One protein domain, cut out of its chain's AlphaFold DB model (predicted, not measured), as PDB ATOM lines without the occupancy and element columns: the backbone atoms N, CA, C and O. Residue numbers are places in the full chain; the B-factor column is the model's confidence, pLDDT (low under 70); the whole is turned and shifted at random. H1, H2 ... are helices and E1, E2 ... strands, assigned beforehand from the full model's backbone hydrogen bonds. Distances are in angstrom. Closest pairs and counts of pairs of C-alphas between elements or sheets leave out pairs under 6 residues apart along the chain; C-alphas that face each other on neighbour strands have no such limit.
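Overview. This is residues 19 to 48 and 322 to 439 of the 704 residues of an uncharacterized protein of Bacteroidales bacterium (UniProt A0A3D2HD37). A small hairpin of two strands, E1 and E2, sits at one edge of a body of helices, beside H5. In that body H5 and H3 run side by side in opposite ways, H7 crosses over them near one end, the short helices H1 and H2 cover them farther along, and H6 and H8 pack on H7. The printed part has 148 residues, with eight named helices and two named strands in the order H1, H2, H3, H4, H5, H6, H7, E1, E2, H8; the sheet, E1 - E2, is antiparallel. The class is mostly helix, with helices holding 73 and strands 8 of the 81 residues in named elements. The whole is compact, with a radius of gyration of the C-alphas of 14.9 A and spans of 44 by 40 by 25 A.

Along the chain. E1 is residues 401 to 404 and E2 is residues 407 to 410, each 9.8 A from first to last C-alpha. H5, residues 347 to 362, is the longest helix at 22.3 A; its first C-alpha, of Ile 347, is at (162.591, 196.694, 155.831). H3, residues 323 to 335, is 17.9 A long, and H7, residues 380 to 392, is 18.0 A long. H1 is residues 26 to 30, with C-alpha 26 at (164.013, 199.371, 171.023), and H2 is residues 32 to 38. H4 is residues 338 to 341 and H6 is residues 369 to 375, 10.1 A long. H8, residues 430 to 437, is 10.2 A long and ends with C-alpha 437 at (168.490, 189.615, 188.315).

Arrangement. E1 and E2 form an antiparallel hairpin, their directions 145 degrees apart; N 409 and O 402 are 2.7 A apart and N 404 and O 407 are 2.8 A apart, both within hydrogen-bond range. The closest C-alphas of H5 and E2 are those of Ser 356 and Ile 410, 6.5 A apart. H5 and H3 are close but not clearly touching, at a shallow tilt of 3 degrees, opposite ways, with the C-alphas of Lys 335 and Ser 354 closest at 7.5 A. H5 touches H1 with residues 350 to 357 alone, closest at the C-alphas of Arg 30 and Tyr 350, 7.1 A. H2 touches H3, at a steep tilt of 53 degrees, opposite ways, closest at the C-alphas of Ala 34 and Val 334, 5.9 A. H4 is close to H2 but not clearly touching it, with the C-alphas of Ala 34 and Ile 340 closest at 7.0 A. H7 is the hub, touching H1, H3, H6 and H8. With H3 it stands at a steep tilt of 69.7 degrees, only just short of about perpendicular, the same way; the C-alphas of Leu 323 and Ile 380 are closest at 6.5 A. H6 and H7 are only just about perpendicular at 71 degrees, closest at the C-alphas of Leu 372 and Ser 383, 5.4 A. H7 touches H8 with residues 386 to 390 alone, at a steep tilt of 53 degrees, opposite ways; the C-alphas of Ile 390 and Ser 435 are closest at 5.1 A. The C-alphas of Ala 28 in H1 and Thr 392 in H7 are closest at 5.3 A. H6 and H8 are apart. In H1, H2, H3, H5, H6, H7 and H8 every O i to N i+4 pair is within hydrogen-bond range; H4 is too short for such a pair.

Size, cuts and confidence. The two C-alphas farthest apart, those of His 377 and Asp 405, are 44.8 A apart. Residues 49 to 321 are not printed, and C-alphas 48 and 322 are 25.5 A apart across this cut, in the link from H2 to H3. The link from E2 to H8 is long, and its residues 411 to 429 hold no named element. The mean pLDDT of the printed part is 86.1; residues 44 to 46, 405 to 407, 420 to 422 and 425 to 428 are under 70.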
ATOM      1  N   PRO A  19     160.081 185.960 186.189       83.62
ATOM      2  CA  PRO A  19     161.535 186.075 186.106       83.62
ATOM      3  C   PRO A  19     162.103 185.894 184.689       83.62
ATOM      4  O   PRO A  19     163.285 186.174 184.466       83.62
ATOM      5  N   TYR A  20     161.287 185.448 183.729       89.00
ATOM      6  CA  TYR A  20     161.672 185.201 182.338       89.00
ATOM      7  C   TYR A  20     161.105 186.231 181.356       89.00
ATOM      8  O   TYR A  20     161.376 186.141 180.155       89.00
ATOM      9  N   GLN A  21     160.357 187.224 181.845       90.00
ATOM     10  CA  GLN A  21     159.798 188.281 181.012       90.00
ATOM     11  C   GLN A  21     160.911 189.054 180.284       90.00
ATOM     12  O   GLN A  21     161.917 189.439 180.888       90.00
ATOM     13  N   LEU A  22     160.734 189.292 178.983       92.56
ATOM     14  CA  LEU A  22     161.645 190.126 178.195       92.56
ATOM     15  C   LEU A  22     161.509 191.605 178.571       92.56
ATOM     16  O   LEU A  22     160.468 192.049 179.058       92.56
ATOM     17  N   GLY A  23     162.562 192.373 178.301       91.19
ATOM     18  CA  GLY A  23     162.530 193.818 178.464       91.19
ATOM     19  C   GLY A  23     161.750 194.528 177.354       91.19
ATOM     20  O   GLY A  23     161.132 193.914 176.482       91.19
ATOM     21  N   SER A  24     161.768 195.858 177.394       92.69
ATOM     22  CA  SER A  24     160.940 196.711 176.523       92.69
ATOM     23  C   SER A  24     161.715 197.788 175.751       92.69
ATOM     24  O   SER A  24     161.142 198.814 175.356       92.69
ATOM     25  N   ASN A  25     163.020 197.579 175.543       91.50
ATOM     26  CA  ASN A  25     163.867 198.490 174.770       91.50
ATOM     27  C   ASN A  25     163.540 198.487 173.258       91.50
ATOM     28  O   ASN A  25     162.585 197.846 172.802       91.50
ATOM     29  N   GLN A  26     164.291 199.244 172.458       89.50
ATOM     30  CA  GLN A  26     164.013 199.371 171.023       89.50
ATOM     31  C   GLN A  26     164.298 198.084 170.248       89.50
ATOM     32  O   GLN A  26     163.575 197.797 169.291       89.50
ATOM     33  N   ILE A  27     165.273 197.279 170.678       90.38
ATOM     34  CA  ILE A  27     165.498 195.937 170.121       90.38
ATOM     35  C   ILE A  27     164.238 195.079 170.299       90.38
ATOM     36  O   ILE A  27     163.727 194.547 169.313       90.38
ATOM     37  N   ALA A  28     163.677 195.003 171.511       92.12
ATOM     38  CA  ALA A  28     162.446 194.243 171.768       92.12
ATOM     39  C   ALA A  28     161.284 194.683 170.868       92.12
ATOM     40  O   ALA A  28     160.563 193.847 170.328       92.12
ATOM     41  N   LYS A  29     161.113 195.993 170.665       89.94
ATOM     42  CA  LYS A  29     160.039 196.527 169.815       89.94
ATOM     43  C   LYS A  29     160.232 196.180 168.340       89.94
ATOM     44  O   LYS A  29     159.285 195.741 167.695       89.94
ATOM     45  N   ARG A  30     161.443 196.375 167.808       88.81
ATOM     46  CA  ARG A  30     161.755 196.157 166.382       88.81
ATOM     47  C   ARG A  30     161.750 194.686 165.996       88.81
ATOM     48  O   ARG A  30     161.344 194.350 164.889       88.81
ATOM     49  N   PHE A  31     162.185 193.821 166.906       91.38
ATOM     50  CA  PHE A  31     162.288 192.385 166.669       91.38
ATOM     51  C   PHE A  31     161.146 191.593 167.298       91.38
ATOM     52  O   PHE A  31     161.248 190.376 167.337       91.38
ATOM     53  N   LYS A  32     160.056 192.231 167.745       91.44
ATOM     54  CA  LYS A  32     158.961 191.565 168.472       91.44
ATOM     55  C   LYS A  32     158.522 190.247 167.819       91.44
ATOM     56  O   LYS A  32     158.619 189.207 168.451       91.44
ATOM     57  N   ILE A  33     158.150 190.282 166.536       89.31
ATOM     58  CA  ILE A  33     157.694 189.094 165.791       89.31
ATOM     59  C   ILE A  33     158.801 188.028 165.718       89.31
ATOM     60  O   ILE A  33     158.552 186.851 165.952       89.31
ATOM     61  N   ALA A  34     160.041 188.436 165.433       91.19
ATOM     62  CA  ALA A  34     161.176 187.517 165.379       91.19
ATOM     63  C   ALA A  34     161.465 186.877 166.749       91.19
ATOM     64  O   ALA A  34     161.731 185.682 166.828       91.19
ATOM     65  N   LEU A  35     161.377 187.643 167.836       93.00
ATOM     66  CA  LEU A  35     161.567 187.145 169.195       93.00
ATOM     67  C   LEU A  35     160.429 186.220 169.627       93.00
ATOM     68  O   LEU A  35     160.712 185.190 170.234       93.00
ATOM     69  N   ASP A  36     159.185 186.528 169.256       89.75
ATOM     70  CA  ASP A  36     158.023 185.667 169.505       89.75
ATOM     71  C   ASP A  36     158.194 184.299 168.815       89.75
ATOM     72  O   ASP A  36     157.897 183.260 169.403       89.75
ATOM     73  N   VAL A  37     158.752 184.277 167.598       90.12
ATOM     74  CA  VAL A  37     159.068 183.047 166.848       90.12
ATOM     75  C   VAL A  37     160.272 182.300 167.436       90.12
ATOM     76  O   VAL A  37     160.245 181.074 167.576       90.12
ATOM     77  N   LEU A  38     161.343 183.016 167.777       91.06
ATOM     78  CA  LEU A  38     162.589 182.456 168.309       91.06
ATOM     79  C   LEU A  38     162.409 181.827 169.694       91.06
ATOM     80  O   LEU A  38     162.977 180.773 169.986       91.06
ATOM     81  N   LEU A  39     161.644 182.501 170.550       89.94
ATOM     82  CA  LEU A  39     161.443 182.165 171.957       89.94
ATOM     83  C   LEU A  39     160.099 181.466 172.189       89.94
ATOM     84  O   LEU A  39     159.573 181.497 173.304       89.94
ATOM     85  N   SER A  40     159.570 180.809 171.154       84.69
ATOM     86  CA  SER A  40     158.430 179.900 171.238       84.69
ATOM     87  C   SER A  40     158.882 178.443 171.306       84.69
ATOM     88  O   SER A  40     159.817 178.019 170.629       84.69
ATOM     89  N   GLU A  41     158.176 177.646 172.106       75.31
ATOM     90  CA  GLU A  41     158.382 176.195 172.181       75.31
ATOM     91  C   GLU A  41     157.810 175.471 170.946       75.31
ATOM     92  O   GLU A  41     158.184 174.336 170.655       75.31
ATOM     93  N   LYS A  42     156.954 176.147 170.165       75.75
ATOM     94  CA  LYS A  42     156.276 175.627 168.967       75.75
ATOM     95  C   LYS A  42     157.081 175.866 167.683       75.75
ATOM     96  O   LYS A  42     156.549 176.391 166.702       75.75
ATOM     97  N   TYR A  43     158.355 175.489 167.681       71.88
ATOM     98  CA  TYR A  43     159.276 175.753 166.567       71.88
ATOM     99  C   TYR A  43     159.603 174.518 165.706       71.88
ATOM    100  O   TYR A  43     160.469 174.581 164.837       71.88
ATOM    101  N   TYR A  44     158.936 173.387 165.939       69.88
ATOM    102  CA  TYR A  44     159.168 172.154 165.189       69.88
ATOM    103  C   TYR A  44     158.207 172.010 164.009       69.88
ATOM    104  O   TYR A  44     157.101 172.534 164.021       69.88
ATOM    105  N   GLU A  45     158.596 171.228 163.008       61.19
ATOM    106  CA  GLU A  45     157.739 170.885 161.872       61.19
ATOM    107  C   GLU A  45     156.347 170.383 162.320       61.19
ATOM    108  O   GLU A  45     156.215 169.592 163.274       61.19
ATOM    109  N   GLY A  46     155.306 170.932 161.683       64.38
ATOM    110  CA  GLY A  46     153.897 170.724 162.037       64.38
ATOM    111  C   GLY A  46     153.343 171.618 163.158       64.38
ATOM    112  O   GLY A  46     152.191 171.443 163.546       64.38
ATOM    113  N   THR A  47     154.119 172.562 163.705       72.25
ATOM    114  CA  THR A  47     153.626 173.563 164.673       72.25
ATOM    115  C   THR A  47     153.621 174.979 164.089       72.25
ATOM    116  O   THR A  47     154.214 175.225 163.045       72.25
ATOM    117  N   GLU A  48     152.984 175.920 164.795       78.12
ATOM    118  CA  GLU A  48     152.771 177.327 164.391       78.12
ATOM    119  C   GLU A  48     153.995 178.007 163.751       78.12
ATOM    120  O   GLU A  48     153.864 178.685 162.735       78.12
ATOM    121  N   ASN A 322     176.547 174.413 172.381       91.81
ATOM    122  CA  ASN A 322     176.865 175.792 172.726       91.81
ATOM    123  C   ASN A 322     175.631 176.702 172.526       91.81
ATOM    124  O   ASN A 322     174.992 176.696 171.471       91.81
ATOM    125  N   LEU A 323     175.288 177.488 173.555       93.50
ATOM    126  CA  LEU A 323     174.091 178.335 173.552       93.50
ATOM    127  C   LEU A 323     174.134 179.392 172.444       93.50
ATOM    128  O   LEU A 323     173.130 179.605 171.761       93.50
ATOM    129  N   SER A 324     175.282 180.043 172.263       93.81
ATOM    130  CA  SER A 324     175.472 181.081 171.250       93.81
ATOM    131  C   SER A 324     175.353 180.539 169.830       93.81
ATOM    132  O   SER A 324     174.726 181.177 168.986       93.81
ATOM    133  N   GLU A 325     175.882 179.345 169.566       94.06
ATOM    134  CA  GLU A 325     175.740 178.664 168.274       94.06
ATOM    135  C   GLU A 325     174.273 178.351 167.967       94.06
ATOM    136  O   GLU A 325     173.796 178.657 166.873       94.06
ATOM    137  N   VAL A 326     173.525 177.817 168.944       93.19
ATOM    138  CA  VAL A 326     172.091 177.527 168.771       93.19
ATOM    139  C   VAL A 326     171.299 178.809 168.524       93.19
ATOM    140  O   VAL A 326     170.471 178.858 167.610       93.19
ATOM    141  N   LEU A 327     171.546 179.846 169.326       93.56
ATOM    142  CA  LEU A 327     170.868 181.130 169.198       93.56
ATOM    143  C   LEU A 327     171.172 181.783 167.847       93.56
ATOM    144  O   LEU A 327     170.244 182.230 167.180       93.56
ATOM    145  N   SER A 328     172.436 181.796 167.422       93.06
ATOM    146  CA  SER A 328     172.865 182.335 166.127       93.06
ATOM    147  C   SER A 328     172.189 181.602 164.969       93.06
ATOM    148  O   SER A 328     171.553 182.230 164.122       93.06
ATOM    149  N   ALA A 329     172.234 180.263 164.968       91.81
ATOM    150  CA  ALA A 329     171.640 179.456 163.908       91.81
ATOM    151  C   ALA A 329     170.128 179.706 163.771       91.81
ATOM    152  O   ALA A 329     169.622 179.891 162.662       91.81
ATOM    153  N   ARG A 330     169.400 179.775 164.895       91.44
ATOM    154  CA  ARG A 330     167.956 180.061 164.892       91.44
ATOM    155  C   ARG A 330     167.647 181.504 164.522       91.44
ATOM    156  O   ARG A 330     166.791 181.734 163.677       91.44
ATOM    157  N   MET A 331     168.338 182.467 165.127       91.69
ATOM    158  CA  MET A 331     168.098 183.891 164.902       91.69
ATOM    159  C   MET A 331     168.321 184.268 163.434       91.69
ATOM    160  O   MET A 331     167.496 184.980 162.865       91.69
ATOM    161  N   ASN A 332     169.376 183.755 162.797       89.81
ATOM    162  CA  ASN A 332     169.624 183.995 161.371       89.81
ATOM    163  C   ASN A 332     168.467 183.469 160.511       89.81
ATOM    164  O   ASN A 332     167.954 184.190 159.661       89.81
ATOM    165  N   CYS A 333     167.978 182.261 160.809       88.62
ATOM    166  CA  CYS A 333     166.842 181.663 160.107       88.62
ATOM    167  C   CYS A 333     165.557 182.503 160.244       88.62
ATOM    168  O   CYS A 333     164.814 182.683 159.282       88.62
ATOM    169  N   VAL A 334     165.306 183.048 161.436       89.44
ATOM    170  CA  VAL A 334     164.105 183.842 161.735       89.44
ATOM    171  C   VAL A 334     164.165 185.227 161.097       89.44
ATOM    172  O   VAL A 334     163.224 185.630 160.419       89.44
ATOM    173  N   LYS A 335     165.256 185.974 161.281       88.38
ATOM    174  CA  LYS A 335     165.361 187.362 160.788       88.38
ATOM    175  C   LYS A 335     165.316 187.461 159.263       88.38
ATOM    176  O   LYS A 335     164.890 188.483 158.733       88.38
ATOM    177  N   GLU A 336     165.773 186.423 158.570       84.06
ATOM    178  CA  GLU A 336     165.811 186.364 157.104       84.06
ATOM    179  C   GLU A 336     164.572 185.685 156.501       84.06
ATOM    180  O   GLU A 336     164.414 185.639 155.280       84.06
ATOM    181  N   SER A 337     163.667 185.172 157.340       86.06
ATOM    182  CA  SER A 337     162.457 184.503 156.880       86.06
ATOM    183  C   SER A 337     161.545 185.459 156.112       86.06
ATOM    184  O   SER A 337     161.099 186.481 156.640       86.06
ATOM    185  N   LYS A 338     161.179 185.071 154.885       84.44
ATOM    186  CA  LYS A 338     160.259 185.828 154.021       84.44
ATOM    187  C   LYS A 338     158.946 186.183 154.734       84.44
ATOM    188  O   LYS A 338     158.540 187.338 154.697       84.44
ATOM    189  N   GLY A 339     158.344 185.228 155.449       83.31
ATOM    190  CA  GLY A 339     157.076 185.447 156.156       83.31
ATOM    191  C   GLY A 339     157.171 186.437 157.323       83.31
ATOM    192  O   GLY A 339     156.167 187.035 157.701       83.31
ATOM    193  N   ILE A 340     158.368 186.649 157.880       85.19
ATOM    194  CA  ILE A 340     158.612 187.692 158.885       85.19
ATOM    195  C   ILE A 340     158.874 189.028 158.195       85.19
ATOM    196  O   ILE A 340     158.271 190.028 158.574       85.19
ATOM    197  N   LEU A 341     159.722 189.045 157.163       86.75
ATOM    198  CA  LEU A 341     160.069 190.261 156.422       86.75
ATOM    199  C   LEU A 341     158.845 190.953 155.804       86.75
ATOM    200  O   LEU A 341     158.777 192.179 155.815       86.75
ATOM    201  N   GLU A 342     157.855 190.193 155.331       87.25
ATOM    202  CA  GLU A 342     156.597 190.724 154.780       87.25
ATOM    203  C   GLU A 342     155.735 191.477 155.813       87.25
ATOM    204  O   GLU A 342     154.918 192.317 155.442       87.25
ATOM    205  N   GLN A 343     155.928 191.222 157.110       86.62
ATOM    206  CA  GLN A 343     155.188 191.884 158.194       86.62
ATOM    207  C   GLN A 343     155.871 193.170 158.687       86.62
ATOM    208  O   GLN A 343     155.352 193.868 159.563       86.62
ATOM    209  N   ILE A 344     157.045 193.497 158.145       86.38
ATOM    210  CA  ILE A 344     157.866 194.623 158.583       86.38
ATOM    211  C   ILE A 344     157.607 195.822 157.675       86.38
ATOM    212  O   ILE A 344     157.888 195.789 156.482       86.38
ATOM    213  N   LYS A 345     157.117 196.919 158.263       83.44
ATOM    214  CA  LYS A 345     156.795 198.151 157.521       83.44
ATOM    215  C   LYS A 345     158.025 198.833 156.912       83.44
ATOM    216  O   LYS A 345     157.951 199.334 155.799       83.44
ATOM    217  N   GLU A 346     159.146 198.851 157.637       85.75
ATOM    218  CA  GLU A 346     160.391 199.516 157.230       85.75
ATOM    219  C   GLU A 346     161.544 198.506 157.144       85.75
ATOM    220  O   GLU A 346     162.334 198.344 158.080       85.75
ATOM    221  N   ILE A 347     161.631 197.795 156.018       86.06
ATOM    222  CA  ILE A 347     162.591 196.694 155.831       86.06
ATOM    223  C   ILE A 347     164.048 197.168 155.924       86.06
ATOM    224  O   ILE A 347     164.865 196.492 156.549       86.06
ATOM    225  N   ASP A 348     164.393 198.328 155.363       86.12
ATOM    226  CA  ASP A 348     165.779 198.820 155.392       86.12
ATOM    227  C   ASP A 348     166.227 199.184 156.814       86.12
ATOM    228  O   ASP A 348     167.303 198.778 157.259       86.12
ATOM    229  N   SER A 349     165.355 199.848 157.577       84.62
ATOM    230  CA  SER A 349     165.568 200.142 159.001       84.62
ATOM    231  C   SER A 349     165.731 198.859 159.824       84.62
ATOM    232  O   SER A 349     166.614 198.761 160.684       84.62
ATOM    233  N   TYR A 350     164.932 197.831 159.522       87.75
ATOM    234  CA  TYR A 350     165.056 196.518 160.150       87.75
ATOM    235  C   TYR A 350     166.380 195.822 159.819       87.75
ATOM    236  O   TYR A 350     167.016 195.274 160.718       87.75
ATOM    237  N   ARG A 351     166.848 195.882 158.566       88.25
ATOM    238  CA  ARG A 351     168.142 195.305 158.154       88.25
ATOM    239  C   ARG A 351     169.318 195.966 158.871       88.25
ATOM    240  O   ARG A 351     170.186 195.258 159.382       88.25
ATOM    241  N   VAL A 352     169.316 197.295 158.993       87.00
ATOM    242  CA  VAL A 352     170.340 198.035 159.759       87.00
ATOM    243  C   VAL A 352     170.300 197.654 161.243       87.00
ATOM    244  O   VAL A 352     171.337 197.382 161.857       87.00
ATOM    245  N   ALA A 353     169.100 197.572 161.826       87.94
ATOM    246  CA  ALA A 353     168.928 197.120 163.205       87.94
ATOM    247  C   ALA A 353     169.368 195.658 163.394       87.94
ATOM    248  O   ALA A 353     169.888 195.317 164.451       87.94
ATOM    249  N   SER A 354     169.194 194.806 162.380       90.38
ATOM    250  CA  SER A 354     169.564 193.384 162.411       90.38
ATOM    251  C   SER A 354     171.078 193.216 162.457       90.38
ATOM    252  O   SER A 354     171.578 192.500 163.322       90.38
ATOM    253  N   ALA A 355     171.810 193.952 161.614       90.00
ATOM    254  CA  ALA A 355     173.270 193.991 161.664       90.00
ATOM    255  C   ALA A 355     173.773 194.500 163.026       90.00
ATOM    256  O   ALA A 355     174.712 193.946 163.602       90.00
ATOM    257  N   SER A 356     173.102 195.515 163.578       90.00
ATOM    258  CA  SER A 356     173.429 196.055 164.901       90.00
ATOM    259  C   SER A 356     173.193 195.029 166.013       90.00
ATOM    260  O   SER A 356     174.045 194.852 166.884       90.00
ATOM    261  N   LEU A 357     172.067 194.312 165.964       91.44
ATOM    262  CA  LEU A 357     171.752 193.236 166.899       91.44
ATOM    263  C   LEU A 357     172.797 192.117 166.831       91.44
ATOM    264  O   LEU A 357     173.241 191.655 167.877       91.44
ATOM    265  N   ASP A 358     173.248 191.728 165.639       91.75
ATOM    266  CA  ASP A 358     174.289 190.703 165.490       91.75
ATOM    267  C   ASP A 358     175.615 191.128 166.108       91.75
ATOM    268  O   ASP A 358     176.286 190.323 166.752       91.75
ATOM    269  N   MET A 359     175.994 192.396 165.956       91.00
ATOM    270  CA  MET A 359     177.192 192.931 166.603       91.00
ATOM    271  C   MET A 359     177.063 192.941 168.129       91.00
ATOM    272  O   MET A 359     178.036 192.637 168.815       91.00
ATOM    273  N   ILE A 360     175.884 193.257 168.671       91.00
ATOM    274  CA  ILE A 360     175.617 193.204 170.117       91.00
ATOM    275  C   ILE A 360     175.666 191.752 170.610       91.00
ATOM    276  O   ILE A 360     176.367 191.448 171.572       91.00
ATOM    277  N   LEU A 361     174.988 190.828 169.930       91.81
ATOM    278  CA  LEU A 361     174.967 189.412 170.295       91.81
ATOM    279  C   LEU A 361     176.367 188.788 170.246       91.81
ATOM    280  O   LEU A 361     176.764 188.123 171.199       91.81
ATOM    281  N   LYS A 362     177.169 189.092 169.219       89.38
ATOM    282  CA  LYS A 362     178.577 188.661 169.136       89.38
ATOM    283  C   LYS A 362     179.422 189.119 170.327       89.38
ATOM    284  O   LYS A 362     180.374 188.433 170.682       89.38
ATOM    285  N   GLN A 363     179.084 190.244 170.961       87.75
ATOM    286  CA  GLN A 363     179.760 190.709 172.176       87.75
ATOM    287  C   GLN A 363     179.322 189.977 173.450       87.75
ATOM    288  O   GLN A 363     179.995 190.130 174.465       87.75
ATOM    289  N   LEU A 364     178.228 189.215 173.426       87.38
ATOM    290  CA  LEU A 364     177.802 188.333 174.521       87.38
ATOM    291  C   LEU A 364     178.220 186.882 174.282       87.38
ATOM    292  O   LEU A 364     178.403 186.132 175.242       87.38
ATOM    293  N   TYR A 365     178.345 186.490 173.014       88.25
ATOM    294  CA  TYR A 365     178.539 185.102 172.637       88.25
ATOM    295  C   TYR A 365     179.788 184.482 173.256       88.25
ATOM    296  O   TYR A 365     180.835 185.121 173.377       88.25
ATOM    297  N   GLY A 366     179.640 183.237 173.706       83.06
ATOM    298  CA  GLY A 366     180.661 182.478 174.424       83.06
ATOM    299  C   GLY A 366     180.934 182.957 175.854       83.06
ATOM    300  O   GLY A 366     181.311 182.144 176.689       83.06
ATOM    301  N   GLN A 367     180.711 184.234 176.183       86.56
ATOM    302  CA  GLN A 367     181.099 184.822 177.475       86.56
ATOM    303  C   GLN A 367     180.139 184.510 178.622       86.56
ATOM    304  O   GLN A 367     180.546 184.567 179.778       86.56
ATOM    305  N   TYR A 368     178.879 184.193 178.320       89.56
ATOM    306  CA  TYR A 368     177.859 183.906 179.336       89.56
ATOM    307  C   TYR A 368     177.150 182.563 179.118       89.56
ATOM    308  O   TYR A 368     176.266 182.209 179.893       89.56
ATOM    309  N   ASP A 369     177.539 181.798 178.093       91.62
ATOM    310  CA  ASP A 369     176.850 180.566 177.691       91.62
ATOM    311  C   ASP A 369     176.808 179.535 178.819       91.62
ATOM    312  O   ASP A 369     175.733 179.068 179.192       91.62
ATOM    313  N   LYS A 370     177.973 179.199 179.392       90.75
ATOM    314  CA  LYS A 370     178.067 178.191 180.457       90.75
ATOM    315  C   LYS A 370     177.336 178.634 181.717       90.75
ATOM    316  O   LYS A 370     176.623 177.825 182.308       90.75
ATOM    317  N   MET A 371     177.465 179.906 182.095       92.31
ATOM    318  CA  MET A 371     176.743 180.477 183.231       92.31
ATOM    319  C   MET A 371     175.224 180.365 183.029       92.31
ATOM    320  O   MET A 371     174.535 179.784 183.866       92.31
ATOM    321  N   LEU A 372     174.694 180.864 181.905       94.50
ATOM    322  CA  LEU A 372     173.255 180.852 181.626       94.50
ATOM    323  C   LEU A 372     172.695 179.438 181.464       94.50
ATOM    324  O   LEU A 372     171.542 179.216 181.820       94.50
ATOM    325  N   LEU A 373     173.462 178.491 180.923       94.19
ATOM    326  CA  LEU A 373     173.057 177.083 180.862       94.19
ATOM    327  C   LEU A 373     173.062 176.445 182.257       94.19
ATOM    328  O   LEU A 373     172.111 175.759 182.619       94.19
ATOM    329  N   SER A 374     174.072 176.721 183.082       93.56
ATOM    330  CA  SER A 374     174.165 176.153 184.434       93.56
ATOM    331  C   SER A 374     173.013 176.618 185.327       93.56
ATOM    332  O   SER A 374     172.360 175.790 185.965       93.56
ATOM    333  N   LEU A 375     172.690 177.919 185.303       94.62
ATOM    334  CA  LEU A 375     171.577 178.499 186.067       94.62
ATOM    335  C   LEU A 375     170.206 177.913 185.673       94.62
ATOM    336  O   LEU A 375     169.290 177.863 186.493       94.62
ATOM    337  N   THR A 376     170.048 177.423 184.443       93.62
ATOM    338  CA  THR A 376     168.778 176.889 183.919       93.62
ATOM    339  C   THR A 376     168.751 175.362 183.820       93.62
ATOM    340  O   THR A 376     167.851 174.811 183.183       93.62
ATOM    341  N   HIS A 377     169.713 174.659 184.428       90.75
ATOM    342  CA  HIS A 377     169.859 173.199 184.322       90.75
ATOM    343  C   HIS A 377     169.971 172.702 182.874       90.75
ATOM    344  O   HIS A 377     169.339 171.721 182.479       90.75
ATOM    345  N   ASN A 378     170.777 173.400 182.074       91.81
ATOM    346  CA  ASN A 378     171.000 173.140 180.656       91.81
ATOM    347  C   ASN A 378     169.727 173.268 179.796       91.81
ATOM    348  O   ASN A 378     169.647 172.705 178.702       91.81
ATOM    349  N   ASN A 379     168.722 174.022 180.254       92.69
ATOM    350  CA  ASN A 379     167.543 174.313 179.450       92.69
ATOM    351  C   ASN A 379     167.871 175.400 178.418       92.69
ATOM    352  O   ASN A 379     167.792 176.596 178.701       92.69
ATOM    353  N   ILE A 380     168.199 174.964 177.200       92.50
ATOM    354  CA  ILE A 380     168.640 175.821 176.089       92.50
ATOM    355  C   ILE A 380     167.617 176.925 175.807       92.50
ATOM    356  O   ILE A 380     167.974 178.077 175.577       92.50
ATOM    357  N   PHE A 381     166.331 176.582 175.849       90.50
ATOM    358  CA  PHE A 381     165.253 177.517 175.558       90.50
ATOM    359  C   PHE A 381     165.138 178.620 176.611       90.50
ATOM    360  O   PHE A 381     165.083 179.803 176.271       90.50
ATOM    361  N   VAL A 382     165.163 178.246 177.891       92.88
ATOM    362  CA  VAL A 382     165.143 179.215 178.993       92.88
ATOM    363  C   VAL A 382     166.412 180.066 178.978       92.88
ATOM    364  O   VAL A 382     166.326 181.280 179.132       92.88
ATOM    365  N   SER A 383     167.580 179.487 178.695       94.81
ATOM    366  CA  SER A 383     168.827 180.252 178.572       94.81
ATOM    367  C   SER A 383     168.795 181.260 177.421       94.81
ATOM    368  O   SER A 383     169.260 182.384 177.603       94.81
ATOM    369  N   MET A 384     168.197 180.926 176.268       94.38
ATOM    370  CA  MET A 384     167.972 181.902 175.190       94.38
ATOM    371  C   MET A 384     167.039 183.031 175.640       94.38
ATOM    372  O   MET A 384     167.316 184.192 175.344       94.38
ATOM    373  N   LYS A 385     165.970 182.722 176.391       94.31
ATOM    374  CA  LYS A 385     165.094 183.749 176.979       94.31
ATOM    375  C   LYS A 385     165.860 184.670 177.924       94.31
ATOM    376  O   LYS A 385     165.693 185.878 177.824       94.31
ATOM    377  N   LEU A 386     166.727 184.137 178.787       95.00
ATOM    378  CA  LEU A 386     167.546 184.946 179.699       95.00
ATOM    379  C   LEU A 386     168.561 185.819 178.950       95.00
ATOM    380  O   LEU A 386     168.702 187.000 179.265       95.00
ATOM    381  N   LEU A 387     169.212 185.282 177.916       94.56
ATOM    382  CA  LEU A 387     170.111 186.061 177.059       94.56
ATOM    383  C   LEU A 387     169.349 187.195 176.360       94.56
ATOM    384  O   LEU A 387     169.776 188.350 176.389       94.56
ATOM    385  N   MET A 388     168.173 186.904 175.801       94.75
ATOM    386  CA  MET A 388     167.343 187.931 175.175       94.75
ATOM    387  C   MET A 388     166.768 188.919 176.188       94.75
ATOM    388  O   MET A 388     166.661 190.099 175.864       94.75
ATOM    389  N   ARG A 389     166.460 188.499 177.418       93.88
ATOM    390  CA  ARG A 389     166.064 189.393 178.518       93.88
ATOM    391  C   ARG A 389     167.159 190.410 178.819       93.88
ATOM    392  O   ARG A 389     166.837 191.581 178.977       93.88
ATOM    393  N   ILE A 390     168.431 190.001 178.819       93.75
ATOM    394  CA  ILE A 390     169.571 190.920 178.968       93.75
ATOM    395  C   ILE A 390     169.585 191.942 177.827       93.75
ATOM    396  O   ILE A 390     169.549 193.145 178.067       93.75
ATOM    397  N   VAL A 391     169.581 191.469 176.577       93.12
ATOM    398  CA  VAL A 391     169.698 192.334 175.388       93.12
ATOM    399  C   VAL A 391     168.509 193.285 175.237       93.12
ATOM    400  O   VAL A 391     168.671 194.394 174.730       93.12
ATOM    401  N   THR A 392     167.319 192.868 175.666       94.25
ATOM    402  CA  THR A 392     166.076 193.647 175.536       94.25
ATOM    403  C   THR A 392     165.778 194.550 176.734       94.25
ATOM    404  O   THR A 392     164.800 195.301 176.710       94.25
ATOM    405  N   ASN A 393     166.607 194.502 177.779       94.19
ATOM    406  CA  ASN A 393     166.391 195.240 179.016       94.19
ATOM    407  C   ASN A 393     166.468 196.758 178.796       94.19
ATOM    408  O   ASN A 393     167.490 197.294 178.356       94.19
ATOM    409  N   LYS A 394     165.400 197.482 179.133       92.94
ATOM    410  CA  LYS A 394     165.333 198.932 178.943       92.94
ATOM    411  C   LYS A 394     166.129 199.695 179.997       92.94
ATOM    412  O   LYS A 394     166.819 200.647 179.638       92.94
ATOM    413  N   LYS A 395     166.046 199.305 181.272       91.44
ATOM    414  CA  LYS A 395     166.712 200.017 182.378       91.44
ATOM    415  C   LYS A 395     168.237 200.010 182.276       91.44
ATOM    416  O   LYS A 395     168.866 201.052 182.449       91.44
ATOM    417  N   HIS A 396     168.826 198.855 182.000       91.00
ATOM    418  CA  HIS A 396     170.272 198.652 182.089       91.00
ATOM    419  C   HIS A 396     170.967 198.715 180.728       91.00
ATOM    420  O   HIS A 396     172.067 199.257 180.642       91.00
ATOM    421  N   LEU A 397     170.327 198.218 179.662       90.62
ATOM    422  CA  LEU A 397     170.909 198.195 178.311       90.62
ATOM    423  C   LEU A 397     170.300 199.260 177.394       90.62
ATOM    424  O   LEU A 397     170.994 199.793 176.532       90.62
ATOM    425  N   GLY A 398     169.035 199.633 177.598       85.88
ATOM    426  CA  GLY A 398     168.365 200.674 176.808       85.88
ATOM    427  C   GLY A 398     169.018 202.057 176.917       85.88
ATOM    428  O   GLY A 398     168.877 202.864 176.005       85.88
ATOM    429  N   LYS A 399     169.806 202.323 177.969       84.75
ATOM    430  CA  LYS A 399     170.594 203.564 178.117       84.75
ATOM    431  C   LYS A 399     171.636 203.778 177.005       84.75
ATOM    432  O   LYS A 399     172.132 204.890 176.845       84.75
ATOM    433  N   TYR A 400     171.979 202.727 176.260       84.12
ATOM    434  CA  TYR A 400     172.900 202.790 175.122       84.12
ATOM    435  C   TYR A 400     172.198 203.107 173.789       84.12
ATOM    436  O   TYR A 400     172.873 203.395 172.800       84.12
ATOM    437  N   GLU A 401     170.862 203.083 173.756       85.56
ATOM    438  CA  GLU A 401     170.050 203.445 172.591       85.56
ATOM    439  C   GLU A 401     169.888 204.973 172.525       85.56
ATOM    440  O   GLU A 401     169.565 205.621 173.521       85.56
ATOM    441  N   ILE A 402     170.100 205.570 171.350       80.06
ATOM    442  CA  ILE A 402     170.060 207.032 171.170       80.06
ATOM    443  C   ILE A 402     168.807 207.396 170.393       80.06
ATOM    444  O   ILE A 402     168.500 206.744 169.403       80.06
ATOM    445  N   PHE A 403     168.116 208.460 170.780       76.50
ATOM    446  CA  PHE A 403     167.112 209.081 169.923       76.50
ATOM    447  C   PHE A 403     167.765 210.220 169.135       76.50
ATOM    448  O   PHE A 403     168.296 211.145 169.745       76.50
ATOM    449  N   ASN A 404     167.755 210.140 167.805       71.44
ATOM    450  CA  ASN A 404     168.273 211.181 166.923       71.44
ATOM    451  C   ASN A 404     167.321 211.397 165.738       71.44
ATOM    452  O   ASN A 404     166.868 210.427 165.134       71.44
ATOM    453  N   ASP A 405     167.006 212.656 165.427       66.62
ATOM    454  CA  ASP A 405     166.170 213.064 164.283       66.62
ATOM    455  C   ASP A 405     164.856 212.271 164.119       66.62
ATOM    456  O   ASP A 405     164.482 211.845 163.030       66.62
ATOM    457  N   GLY A 406     164.135 212.042 165.222       64.38
ATOM    458  CA  GLY A 406     162.846 211.342 165.193       64.38
ATOM    459  C   GLY A 406     162.936 209.810 165.209       64.38
ATOM    460  O   GLY A 406     161.904 209.149 165.332       64.38
ATOM    461  N   ALA A 407     164.141 209.233 165.148       68.69
ATOM    462  CA  ALA A 407     164.365 207.792 165.127       68.69
ATOM    463  C   ALA A 407     165.319 207.328 166.239       68.69
ATOM    464  O   ALA A 407     166.232 208.028 166.664       68.69
ATOM    465  N   PHE A 408     165.127 206.096 166.713       73.19
ATOM    466  CA  PHE A 408     166.106 205.464 167.599       73.19
ATOM    467  C   PHE A 408     167.259 204.860 166.785       73.19
ATOM    468  O   PHE A 408     167.026 204.090 165.851       73.19
ATOM    469  N   LEU A 409     168.496 205.169 167.156       76.00
ATOM    470  CA  LEU A 409     169.711 204.596 166.595       76.00
ATOM    471  C   LEU A 409     170.321 203.608 167.597       76.00
ATOM    472  O   LEU A 409     170.619 203.954 168.742       76.00
ATOM    473  N   ILE A 410     170.499 202.365 167.148       80.38
ATOM    474  CA  ILE A 410     171.167 201.304 167.905       80.38
ATOM    475  C   ILE A 410     172.632 201.329 167.471       80.38
ATOM    476  O   ILE A 410     172.936 200.965 166.341       80.38
ATOM    477  N   SER A 411     173.529 201.797 168.341       81.44
ATOM    478  CA  SER A 411     174.973 201.826 168.075       81.44
ATOM    479  C   SER A 411     175.659 200.702 168.861       81.44
ATOM    480  O   SER A 411     175.820 200.839 170.076       81.44
ATOM    481  N   PRO A 412     176.067 199.592 168.212       82.12
ATOM    482  CA  PRO A 412     176.622 198.423 168.902       82.12
ATOM    483  C   PRO A 412     177.870 198.719 169.735       82.12
ATOM    484  O   PRO A 412     178.097 198.069 170.752       82.12
ATOM    485  N   GLU A 413     178.667 199.705 169.326       83.62
ATOM    486  CA  GLU A 413     179.915 200.081 170.002       83.62
ATOM    487  C   GLU A 413     179.689 200.710 171.380       83.62
ATOM    488  O   GLU A 413     180.584 200.701 172.221       83.62
ATOM    489  N   ARG A 414     178.482 201.225 171.645       82.69
ATOM    490  CA  ARG A 414     178.130 201.801 172.950       82.69
ATOM    491  C   ARG A 414     177.740 200.752 173.985       82.69
ATOM    492  O   ARG A 414     177.764 201.053 175.175       82.69
ATOM    493  N   TYR A 415     177.375 199.544 173.556       82.56
ATOM    494  CA  TYR A 415     176.952 198.479 174.459       82.56
ATOM    495  C   TYR A 415     178.161 197.920 175.209       82.56
ATOM    496  O   TYR A 415     178.907 197.089 174.696       82.56
ATOM    497  N   ASN A 416     178.337 198.343 176.459       78.50
ATOM    498  CA  ASN A 416     179.383 197.806 177.318       78.50
ATOM    499  C   ASN A 416     178.902 196.520 178.005       78.50
ATOM    500  O   ASN A 416     178.451 196.562 179.145       78.50
ATOM    501  N   ILE A 417     178.968 195.387 177.299       81.38
ATOM    502  CA  ILE A 417     178.444 194.084 177.769       81.38
ATOM    503  C   ILE A 417     179.488 192.968 177.840       81.38
ATOM    504  O   ILE A 417     179.181 191.847 178.254       81.38
ATOM    505  N   ARG A 418     180.735 193.272 177.473       75.56
ATOM    506  CA  ARG A 418     181.833 192.307 177.518       75.56
ATOM    507  C   ARG A 418     182.203 191.974 178.961       75.56
ATOM    508  O   ARG A 418     182.272 192.848 179.826       75.56
ATOM    509  N   ASN A 419     182.466 190.700 179.200       72.62
ATOM    510  CA  ASN A 419     183.136 190.209 180.381       72.62
ATOM    511  C   ASN A 419     184.641 190.466 180.215       72.62
ATOM    512  O   ASN A 419     185.261 189.971 179.280       72.62
ATOM    513  N   SER A 420     185.236 191.251 181.114       63.81
ATOM    514  CA  SER A 420     186.684 191.519 181.098       63.81
ATOM    515  C   SER A 420     187.541 190.296 181.445       63.81
ATOM    516  O   SER A 420     188.762 190.352 181.338       63.81
ATOM    517  N   ILE A 421     186.912 189.208 181.892       64.38
ATOM    518  CA  ILE A 421     187.551 187.954 182.274       64.38
ATOM    519  C   ILE A 421     187.214 186.939 181.179       64.38
ATOM    520  O   ILE A 421     186.037 186.709 180.902       64.38
ATOM    521  N   ASN A 422     188.227 186.309 180.575       61.12
ATOM    522  CA  ASN A 422     188.077 185.295 179.514       61.12
ATOM    523  C   ASN A 422     187.502 183.951 180.030       61.12
ATOM    524  O   ASN A 422     187.861 182.882 179.542       61.12
ATOM    525  N   ASP A 423     186.629 183.991 181.036       72.88
ATOM    526  CA  ASP A 423     186.031 182.832 181.687       72.88
ATOM    527  C   ASP A 423     184.502 182.911 181.598       72.88
ATOM    528  O   ASP A 423     183.845 183.658 182.324       72.88
ATOM    529  N   SER A 424     183.943 182.087 180.709       71.62
ATOM    530  CA  SER A 424     182.498 181.971 180.451       71.62
ATOM    531  C   SER A 424     181.643 181.492 181.635       71.62
ATOM    532  O   SER A 424     180.412 181.463 181.544       71.62
ATOM    533  N   SER A 425     182.285 181.056 182.722       69.94
ATOM    534  CA  SER A 425     181.625 180.626 183.958       69.94
ATOM    535  C   SER A 425     181.463 181.756 184.979       69.94
ATOM    536  O   SER A 425     180.761 181.580 185.974       69.94
ATOM    537  N   ARG A 426     182.082 182.924 184.755       69.75
ATOM    538  CA  ARG A 426     182.075 184.046 185.705       69.75
ATOM    539  C   ARG A 426     181.254 185.215 185.202       69.75
ATOM    540  O   ARG A 426     181.164 185.482 184.009       69.75
ATOM    541  N   LEU A 427     180.711 185.980 186.139       66.00
ATOM    542  CA  LEU A 427     179.922 187.163 185.846       66.00
ATOM    543  C   LEU A 427     180.783 188.423 185.969       66.00
ATOM    544  O   LEU A 427     181.169 188.833 187.066       66.00
ATOM    545  N   GLY A 428     181.059 189.063 184.833       66.50
ATOM    546  CA  GLY A 428     181.966 190.203 184.794       66.50
ATOM    547  C   GLY A 428     181.382 191.564 184.455       66.50
ATOM    548  O   GLY A 428     182.154 192.514 184.374       66.50
ATOM    549  N   ASN A 429     180.079 191.680 184.231       85.25
ATOM    550  CA  ASN A 429     179.468 192.936 183.821       85.25
ATOM    551  C   ASN A 429     178.210 193.215 184.650       85.25
ATOM    552  O   ASN A 429     177.283 192.405 184.672       85.25
ATOM    553  N   ALA A 430     178.190 194.362 185.333       88.06
ATOM    554  CA  ALA A 430     177.106 194.723 186.240       88.06
ATOM    555  C   ALA A 430     175.781 194.982 185.510       88.06
ATOM    556  O   ALA A 430     174.739 194.571 186.005       88.06
ATOM    557  N   ASP A 431     175.798 195.592 184.323       90.44
ATOM    558  CA  ASP A 431     174.569 195.840 183.559       90.44
ATOM    559  C   ASP A 431     173.953 194.531 183.048       90.44
ATOM    560  O   ASP A 431     172.738 194.345 183.131       90.44
ATOM    561  N   VAL A 432     174.787 193.589 182.593       91.44
ATOM    562  CA  VAL A 432     174.348 192.231 182.227       91.44
ATOM    563  C   VAL A 432     173.736 191.519 183.433       91.44
ATOM    564  O   VAL A 432     172.634 190.980 183.338       91.44
ATOM    565  N   PHE A 433     174.414 191.560 184.580       92.12
ATOM    566  CA  PHE A 433     173.921 190.949 185.809       92.12
ATOM    567  C   PHE A 433     172.602 191.547 186.283       92.12
ATOM    568  O   PHE A 433     171.653 190.815 186.537       92.12
ATOM    569  N   TYR A 434     172.514 192.872 186.380       92.69
ATOM    570  CA  TYR A 434     171.305 193.523 186.862       92.69
ATOM    571  C   TYR A 434     170.125 193.296 185.915       92.69
ATOM    572  O   TYR A 434     169.004 193.097 186.373       92.69
ATOM    573  N   SER A 435     170.374 193.196 184.607       93.44
ATOM    574  CA  SER A 435     169.335 192.813 183.644       93.44
ATOM    575  C   SER A 435     168.808 191.401 183.854       93.44
ATOM    576  O   SER A 435     167.615 191.157 183.677       93.44
ATOM    577  N   LEU A 436     169.695 190.477 184.220       92.88
ATOM    578  CA  LEU A 436     169.332 189.114 184.572       92.88
ATOM    579  C   LEU A 436     168.484 189.122 185.859       92.88
ATOM    580  O   LEU A 436     167.317 188.749 185.826       92.88
ATOM    581  N   VAL A 437     169.039 189.659 186.946       92.38
ATOM    582  CA  VAL A 437     168.490 189.615 188.315       92.38
ATOM    583  C   VAL A 437     167.196 190.407 188.473       92.38
ATOM    584  O   VAL A 437     166.214 189.900 189.009       92.38
ATOM    585  N   TYR A 438     167.193 191.663 188.026       90.69
ATOM    586  CA  TYR A 438     166.100 192.604 188.268       90.69
ATOM    587  C   TYR A 438     165.156 192.710 187.074       90.69
ATOM    588  O   TYR A 438     163.982 193.037 187.240       90.69
ATOM    589  N   GLY A 439     165.635 192.426 185.858       91.00
ATOM    590  CA  GLY A 439     164.861 192.708 184.653       91.00
ATOM    591  C   GLY A 439     164.457 194.183 184.609       91.00
ATOM    592  O   GLY A 439     165.306 195.068 184.670       91.00
TER     593      GLY A 439